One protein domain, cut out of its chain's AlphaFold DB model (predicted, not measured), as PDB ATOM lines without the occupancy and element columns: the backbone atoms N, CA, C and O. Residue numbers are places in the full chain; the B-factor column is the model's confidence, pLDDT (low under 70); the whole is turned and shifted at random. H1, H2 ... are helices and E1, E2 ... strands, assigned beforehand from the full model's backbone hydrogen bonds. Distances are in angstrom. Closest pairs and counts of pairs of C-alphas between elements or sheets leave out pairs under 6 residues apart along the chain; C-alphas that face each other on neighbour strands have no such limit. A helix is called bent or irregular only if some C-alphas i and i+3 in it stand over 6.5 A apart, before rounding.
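AT A GLANCE: This is residues 24 to 80 of the 101 residues of an uncharacterized protein of Emergomyces africanus (UniProt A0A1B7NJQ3). A small wall of three antiparallel strands has the irregular helix H3 over one face, running along E2 and E3, while H1 and H2 lie farther out on that same side and the other face is bare of named helices. Helix contacts are few, no helix touches another, and residues 30 to 37, of which 32 to 37 belong to H2, stick out. The printed part has 57 residues, with three named helices and three named strands in the order H1, H2, E1, H3, E2, E3; the sheet runs E1, E3, E2, and the class is mixed, helices and strands. The whole is compact, with a radius of gyration of the C-alphas of 11.2 A, yet elongated in outline, spanning 32 by 18 by 18 A.

IN THESE COORDINATES: Find C-alpha 24 at (121.230, 103.593, 178.479), where H1 begins and runs to residue 28. H2 follows at residues 32 to 40, 12.0 A long. Next comes E1, residues 45 to 48, 10.1 A long. Find C-alpha 53 at (109.802, 99.252, 187.151); from there H3 runs 14.8 A to residue 62, and it is irregular, with C-alphas 58 and 61 8.0 A apart. E2 covers residues 66 to 70 over 13.6 A, and E3, residues 75 to 79, runs 13.0 A to C-alpha 79 at (106.655, 115.586, 180.451).

HOW THE PARTS SIT: Begin at the inner strand E3. It is antiparallel to the edge strand E1 at 156 degrees, with N 46 and O 78 within hydrogen-bond range at 2.9 A. On to the edge strand E2, look for N 77 and O 68 at 2.8 A; E2 and E3 are a hairpin, antiparallel at 165 degrees. E1, H3 and E2 form a split strand-helix-strand unit, two strands running the same way with a helix between them in the chain and E3 between them in the sheet; its crossover is right-handed. H3 is on the sheet at a height of 10.3 A, over E3 and E2, and on the local plane, which only just has enough of the sheet with 6 C-alphas, it runs along the strands at 4 degrees to E2. The closest C-alphas of H3 and E2 are those of Glu 60 and Leu 67, 7.5 A apart. H1 and H2 are not on the sheet; they are close but not clearly touching, with the C-alphas of Leu 28 and Tyr 34 closest at 6.0 A. H3 is apart from both. Every O i to N i+4 pair is within hydrogen-bond range in H1 and H2; in H3 it is 2 of 6, beside 4 of 7 O i to N i+3 pairs.

THE WHOLE: The two C-alphas farthest apart are those of Glu 40 and Ser 72, 31.7 A. The printed part has no cut, and its five links between named elements are tight. Mean pLDDT of the printed part is 74.1; look for values under 70 at residues 24 to 33, 43, 59, 62 and 64.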
ATOM      1  N   LEU A  24     121.055 102.525 179.462       57.22
ATOM      2  CA  LEU A  24     121.230 103.593 178.479       57.22
ATOM      3  C   LEU A  24     120.482 104.868 178.872       57.22
ATOM      4  O   LEU A  24     121.007 105.957 178.663       57.22
ATOM      5  N   TRP A  25     119.332 104.761 179.540       60.34
ATOM      6  CA  TRP A  25     118.588 105.928 180.041       60.34
ATOM      7  C   TRP A  25     119.380 106.693 181.091       60.34
ATOM      8  O   TRP A  25     119.288 107.911 181.147       60.34
ATOM      9  N   ARG A  26     120.211 106.002 181.883       57.84
ATOM     10  CA  ARG A  26     121.094 106.649 182.859       57.84
ATOM     11  C   ARG A  26     122.123 107.552 182.185       57.84
ATOM     12  O   ARG A  26     122.455 108.583 182.747       57.84
ATOM     13  N   LYS A  27     122.628 107.153 181.013       61.03
ATOM     14  CA  LYS A  27     123.573 107.957 180.227       61.03
ATOM     15  C   LYS A  27     122.866 109.068 179.464       61.03
ATOM     16  O   LYS A  27     123.419 110.152 179.366       61.03
ATOM     17  N   LEU A  28     121.664 108.797 178.957       64.88
ATOM     18  CA  LEU A  28     120.864 109.755 178.198       64.88
ATOM     19  C   LEU A  28     120.266 110.855 179.066       64.88
ATOM     20  O   LEU A  28     120.437 112.012 178.739       64.88
ATOM     21  N   ALA A  29     119.669 110.540 180.216       59.47
ATOM     22  CA  ALA A  29     119.145 111.559 181.132       59.47
ATOM     23  C   ALA A  29     120.237 112.471 181.727       59.47
ATOM     24  O   ALA A  29     119.924 113.430 182.418       59.47
ATOM     25  N   THR A  30     121.515 112.153 181.501       60.44
ATOM     26  CA  THR A  30     122.664 112.979 181.886       60.44
ATOM     27  C   THR A  30     123.515 113.397 180.685       60.44
ATOM     28  O   THR A  30     124.627 113.884 180.890       60.44
ATOM     29  N   SER A  31     123.086 113.126 179.444       67.62
ATOM     30  CA  SER A  31     123.865 113.492 178.262       67.62
ATOM     31  C   SER A  31     123.567 114.928 177.858       67.62
ATOM     32  O   SER A  31     122.431 115.391 177.901       67.62
ATOM     33  N   GLU A  32     124.599 115.626 177.395       68.50
ATOM     34  CA  GLU A  32     124.467 116.976 176.845       68.50
ATOM     35  C   GLU A  32     123.527 117.011 175.624       68.50
ATOM     36  O   GLU A  32     122.846 118.000 175.379       68.50
ATOM     37  N   GLU A  33     123.448 115.908 174.872       65.88
ATOM     38  CA  GLU A  33     122.516 115.745 173.750       65.88
ATOM     39  C   GLU A  33     121.054 115.750 174.203       65.88
ATOM     40  O   GLU A  33     120.197 116.278 173.500       65.88
ATOM     41  N   TYR A  34     120.767 115.174 175.370       70.69
ATOM     42  CA  TYR A  34     119.423 115.166 175.928       70.69
ATOM     43  C   TYR A  34     119.024 116.551 176.421       70.69
ATOM     44  O   TYR A  34     117.958 117.027 176.053       70.69
ATOM     45  N   GLU A  35     119.900 117.223 177.172       71.88
ATOM     46  CA  GLU A  35     119.680 118.608 177.613       71.88
ATOM     47  C   GLU A  35     119.433 119.532 176.412       71.88
ATOM     48  O   GLU A  35     118.429 120.240 176.357       71.88
ATOM     49  N   ARG A  36     120.274 119.428 175.375       73.44
ATOM     50  CA  ARG A  36     120.108 120.183 174.127       73.44
ATOM     51  C   ARG A  36     118.781 119.878 173.435       73.44
ATOM     52  O   ARG A  36     118.124 120.792 172.952       73.44
ATOM     53  N   PHE A  37     118.363 118.613 173.407       74.94
ATOM     54  CA  PHE A  37     117.066 118.227 172.858       74.94
ATOM     55  C   PHE A  37     115.899 118.851 173.641       74.94
ATOM     56  O   PHE A  37     114.948 119.322 173.016       74.94
ATOM     57  N   ILE A  38     115.961 118.887 174.977       74.12
ATOM     58  CA  ILE A  38     114.937 119.545 175.803       74.12
ATOM     59  C   ILE A  38     114.881 121.050 175.504       74.12
ATOM     60  O   ILE A  38     113.786 121.576 175.284       74.12
ATOM     61  N   ASP A  39     116.040 121.709 175.444       74.12
ATOM     62  CA  ASP A  39     116.158 123.145 175.170       74.12
ATOM     63  C   ASP A  39     115.654 123.519 173.766       74.12
ATOM     64  O   ASP A  39     114.946 124.513 173.602       74.12
ATOM     65  N   GLU A  40     115.973 122.717 172.746       76.06
ATOM     66  CA  GLU A  40     115.582 122.974 171.353       76.06
ATOM     67  C   GLU A  40     114.091 122.726 171.079       76.06
ATOM     68  O   GLU A  40     113.528 123.329 170.165       76.06
ATOM     69  N   ASN A  41     113.439 121.840 171.841       71.06
ATOM     70  CA  ASN A  41     112.076 121.379 171.546       71.06
ATOM     71  C   ASN A  41     110.997 121.981 172.465       71.06
ATOM     72  O   ASN A  41     109.871 121.486 172.453       71.06
ATOM     73  N   GLU A  42     111.323 123.028 173.237       70.38
ATOM     74  CA  GLU A  42     110.402 123.777 174.113       70.38
ATOM     75  C   GLU A  42     109.374 122.880 174.836       70.38
ATOM     76  O   GLU A  42     108.170 123.008 174.614       70.38
ATOM     77  N   ASN A  43     109.845 122.001 175.733       69.12
ATOM     78  CA  ASN A  43     109.038 121.026 176.491       69.12
ATOM     79  C   ASN A  43     108.564 119.800 175.670       69.12
ATOM     80  O   ASN A  43     107.370 119.634 175.394       69.12
ATOM     81  N   PRO A  44     109.489 118.890 175.306       76.06
ATOM     82  CA  PRO A  44     109.136 117.671 174.593       76.06
ATOM     83  C   PRO A  44     108.494 116.620 175.510       76.06
ATOM     84  O   PRO A  44     108.878 116.434 176.667       76.06
ATOM     85  N   LEU A  45     107.560 115.853 174.939       75.31
ATOM     86  CA  LEU A  45     107.069 114.611 175.537       75.31
ATOM     87  C   LEU A  45     108.034 113.471 175.190       75.31
ATOM     88  O   LEU A  45     108.145 113.083 174.026       75.31
ATOM     89  N   VAL A  46     108.699 112.908 176.198       76.75
ATOM     90  CA  VAL A  46     109.629 111.785 176.026       76.75
ATOM     91  C   VAL A  46     108.948 110.491 176.461       76.75
ATOM     92  O   VAL A  46     108.404 110.402 177.560       76.75
ATOM     93  N   ILE A  47     108.974 109.478 175.594       81.19
ATOM     94  CA  ILE A  47     108.359 108.171 175.845       81.19
ATOM     95  C   ILE A  47     109.459 107.115 175.896       81.19
ATOM     96  O   ILE A  47     110.168 106.916 174.912       81.19
ATOM     97  N   PHE A  48     109.568 106.406 177.016       78.12
ATOM     98  CA  PHE A  48     110.423 105.229 177.138       78.12
ATOM     99  C   PHE A  48     109.556 103.971 177.126       78.12
ATOM    100  O   PHE A  48     108.646 103.829 177.943       78.12
ATOM    101  N   THR A  49     109.841 103.048 176.212       80.25
ATOM    102  CA  THR A  49     109.202 101.726 176.155       80.25
ATOM    103  C   THR A  49     110.062 100.682 176.863       80.25
ATOM    104  O   THR A  49     111.265 100.871 177.031       80.25
ATOM    105  N   ASP A  50     109.447  99.579 177.293       80.25
ATOM    106  CA  ASP A  50     110.112  98.501 178.043       80.25
ATOM    107  C   ASP A  50     110.843  98.984 179.312       80.25
ATOM    108  O   ASP A  50     111.848  98.409 179.741       80.25
ATOM    109  N   PHE A  51     110.327 100.046 179.942       78.06
ATOM    110  CA  PHE A  51     110.980 100.678 181.078       78.06
ATOM    111  C   PHE A  51     110.859  99.800 182.338       78.06
ATOM    112  O   PHE A  51     109.744  99.458 182.766       78.06
ATOM    113  N   PRO A  52     111.990  99.424 182.961       79.19
ATOM    114  CA  PRO A  52     111.990  98.496 184.079       79.19
ATOM    115  C   PRO A  52     111.524  99.192 185.369       79.19
ATOM    116  O   PRO A  52     112.086 100.189 185.820       79.19
ATOM    117  N   GLN A  53     110.482  98.643 185.998       77.69
ATOM    118  CA  GLN A  53     109.802  99.252 187.151       77.69
ATOM    119  C   GLN A  53     110.721  99.485 188.368       77.69
ATOM    120  O   GLN A  53     110.510 100.406 189.154       77.69
ATOM    121  N   ASN A  54     111.750  98.657 188.548       80.38
ATOM    122  CA  ASN A  54     112.729  98.821 189.623       80.38
ATOM    123  C   ASN A  54     113.636 100.048 189.426       80.38
ATOM    124  O   ASN A  54     114.106 100.594 190.421       80.38
ATOM    125  N   GLU A  55     113.876 100.489 188.187       73.62
ATOM    126  CA  GLU A  55     114.587 101.744 187.903       73.62
ATOM    127  C   GLU A  55     113.682 102.955 188.171       73.62
ATOM    128  O   GLU A  55     114.181 103.980 188.624       73.62
ATOM    129  N   LEU A  56     112.357 102.831 187.991       77.12
ATOM    130  CA  LEU A  56     111.401 103.920 188.247       77.12
ATOM    131  C   LEU A  56     111.499 104.405 189.694       77.12
ATOM    132  O   LEU A  56     111.801 105.565 189.949       77.12
ATOM    133  N   LYS A  57     111.349 103.477 190.646       75.69
ATOM    134  CA  LYS A  57     111.408 103.774 192.087       75.69
ATOM    135  C   LYS A  57     112.753 104.340 192.540       75.69
ATOM    136  O   LYS A  57     112.827 104.988 193.573       75.69
ATOM    137  N   ARG A  58     113.833 104.048 191.810       74.00
ATOM    138  CA  ARG A  58     115.184 104.530 192.136       74.00
ATOM    139  C   ARG A  58     115.439 105.949 191.637       74.00
ATOM    140  O   ARG A  58     116.410 106.567 192.071       74.00
ATOM    141  N   HIS A  59     114.637 106.426 190.689       67.81
ATOM    142  CA  HIS A  59     114.962 107.603 189.887       67.81
ATOM    143  C   HIS A  59     113.799 108.584 189.718       67.81
ATOM    144  O   HIS A  59     114.000 109.617 189.094       67.81
ATOM    145  N   GLU A  60     112.628 108.311 190.299       70.81
ATOM    146  CA  GLU A  60     111.444 109.181 190.264       70.81
ATOM    147  C   GLU A  60     111.765 110.633 190.655       70.81
ATOM    148  O   GLU A  60     111.426 111.547 189.914       70.81
ATOM    149  N   GLU A  61     112.530 110.844 191.730       70.19
ATOM    150  CA  GLU A  61     112.945 112.182 192.193       70.19
ATOM    151  C   GLU A  61     113.973 112.876 191.281       70.19
ATOM    152  O   GLU A  61     114.242 114.066 191.431       70.19
ATOM    153  N   ARG A  62     114.597 112.131 190.361       69.88
ATOM    154  CA  ARG A  62     115.690 112.615 189.508       69.88
ATOM    155  C   ARG A  62     115.220 113.010 188.112       69.88
ATOM    156  O   ARG A  62     115.970 113.663 187.390       69.88
ATOM    157  N   PHE A  63     114.017 112.598 187.720       70.50
ATOM    158  CA  PHE A  63     113.444 112.981 186.439       70.50
ATOM    159  C   PHE A  63     112.897 114.413 186.514       70.50
ATOM    160  O   PHE A  63     112.128 114.717 187.424       70.50
ATOM    161  N   PRO A  64     113.261 115.302 185.574       66.62
ATOM    162  CA  PRO A  64     112.699 116.644 185.553       66.62
ATOM    163  C   PRO A  64     111.243 116.603 185.073       66.62
ATOM    164  O   PRO A  64     110.931 115.979 184.062       66.62
ATOM    165  N   GLY A  65     110.349 117.302 185.770       74.38
ATOM    166  CA  GLY A  65     108.953 117.448 185.356       74.38
ATOM    167  C   GLY A  65     108.027 116.332 185.843       74.38
ATOM    168  O   GLY A  65     108.211 115.768 186.921       74.38
ATOM    169  N   ARG A  66     106.958 116.076 185.083       80.31
ATOM    170  CA  ARG A  66     105.906 115.124 185.454       80.31
ATOM    171  C   ARG A  66     106.159 113.760 184.822       80.31
ATOM    172  O   ARG A  66     106.422 113.657 183.625       80.31
ATOM    173  N   LEU A  67     105.999 112.726 185.642       81.75
ATOM    174  CA  LEU A  67     106.213 111.335 185.286       81.75
ATOM    175  C   LEU A  67     104.888 110.568 185.318       81.75
ATOM    176  O   LEU A  67     104.203 110.570 186.338       81.75
ATOM    177  N   ASP A  68     104.539 109.883 184.232       84.44
ATOM    178  CA  ASP A  68     103.397 108.965 184.196       84.44
ATOM    179  C   ASP A  68     103.890 107.579 183.730       84.44
ATOM    180  O   ASP A  68     104.512 107.448 182.676       84.44
ATOM    181  N   TYR A  69     103.635 106.523 184.510       86.75
ATOM    182  CA  TYR A  69     104.085 105.159 184.193       86.75
ATOM    183  C   TYR A  69     102.917 104.181 184.060       86.75
ATOM    184  O   TYR A  69     102.111 104.011 184.977       86.75
ATOM    185  N   SER A  70     102.868 103.468 182.934       85.88
ATOM    186  CA  SER A  70     101.935 102.367 182.708       85.88
ATOM    187  C   SER A  70     102.624 101.029 182.942       85.88
ATOM    188  O   SER A  70     103.467 100.602 182.152       85.88
ATOM    189  N   HIS A  71     102.214 100.329 184.000       82.06
ATOM    190  CA  HIS A  71     102.747  99.011 184.352       82.06
ATOM    191  C   HIS A  71     102.432  97.952 183.289       82.06
ATOM    192  O   HIS A  71     103.308  97.180 182.910       82.06
ATOM    193  N   SER A  72     101.194  97.928 182.783       84.88
ATOM    194  CA  SER A  72     100.748  96.933 181.800       84.88
ATOM    195  C   SER A  72     101.488  97.050 180.471       84.88
ATOM    196  O   SER A  72     101.739  96.039 179.821       84.88
ATOM    197  N   LEU A  73     101.847  98.274 180.079       80.50
ATOM    198  CA  LEU A  73     102.549  98.541 178.823       80.50
ATOM    199  C   LEU A  73     104.067  98.673 179.011       80.50
ATOM    200  O   LEU A  73     104.794  98.707 178.025       80.50
ATOM    201  N   LYS A  74     104.547  98.748 180.261       82.00
ATOM    202  CA  LYS A  74     105.935  99.088 180.620       82.00
ATOM    203  C   LYS A  74     106.406 100.376 179.936       82.00
ATOM    204  O   LYS A  74     107.535 100.458 179.460       82.00
ATOM    205  N   ILE A  75     105.524 101.371 179.876       83.44
ATOM    206  CA  ILE A  75     105.798 102.664 179.240       83.44
ATOM    207  C   ILE A  75     105.963 103.727 180.316       83.44
ATOM    208  O   ILE A  75     105.111 103.846 181.195       83.44
ATOM    209  N   LEU A  76     107.032 104.512 180.206       82.00
ATOM    210  CA  LEU A  76     107.263 105.724 180.980       82.00
ATOM    211  C   LEU A  76     107.071 106.945 180.081       82.00
ATOM    212  O   LEU A  76     107.716 107.058 179.041       82.00
ATOM    213  N   LEU A  77     106.199 107.852 180.494       82.62
ATOM    214  CA  LEU A  77     105.981 109.151 179.877       82.62
ATOM    215  C   LEU A  77     106.628 110.207 180.765       82.62
ATOM    216  O   LEU A  77     106.336 110.283 181.958       82.62
ATOM    217  N   LEU A  78     107.493 111.015 180.170       78.44
ATOM    218  CA  LEU A  78     108.150 112.129 180.824       78.44
ATOM    219  C   LEU A  78     107.736 113.416 180.129       78.44
ATOM    220  O   LEU A  78     107.962 113.600 178.931       78.44
ATOM    221  N   ASN A  79     107.119 114.295 180.903       77.50
ATOM    222  CA  ASN A  79     106.655 115.586 180.451       77.50
ATOM    223  C   ASN A  79     107.448 116.680 181.174       77.50
ATOM    224  O   ASN A  79     107.248 116.913 182.369       77.50
ATOM    225  N   HIS A  80     108.309 117.377 180.433       70.44
ATOM    226  CA  HIS A  80     109.178 118.462 180.910       70.44
ATOM    227  C   HIS A  80     108.439 119.784 181.125       70.44
ATOM    228  O   HIS A  80     109.005 120.861 180.947       70.44
TER     229      HIS A  80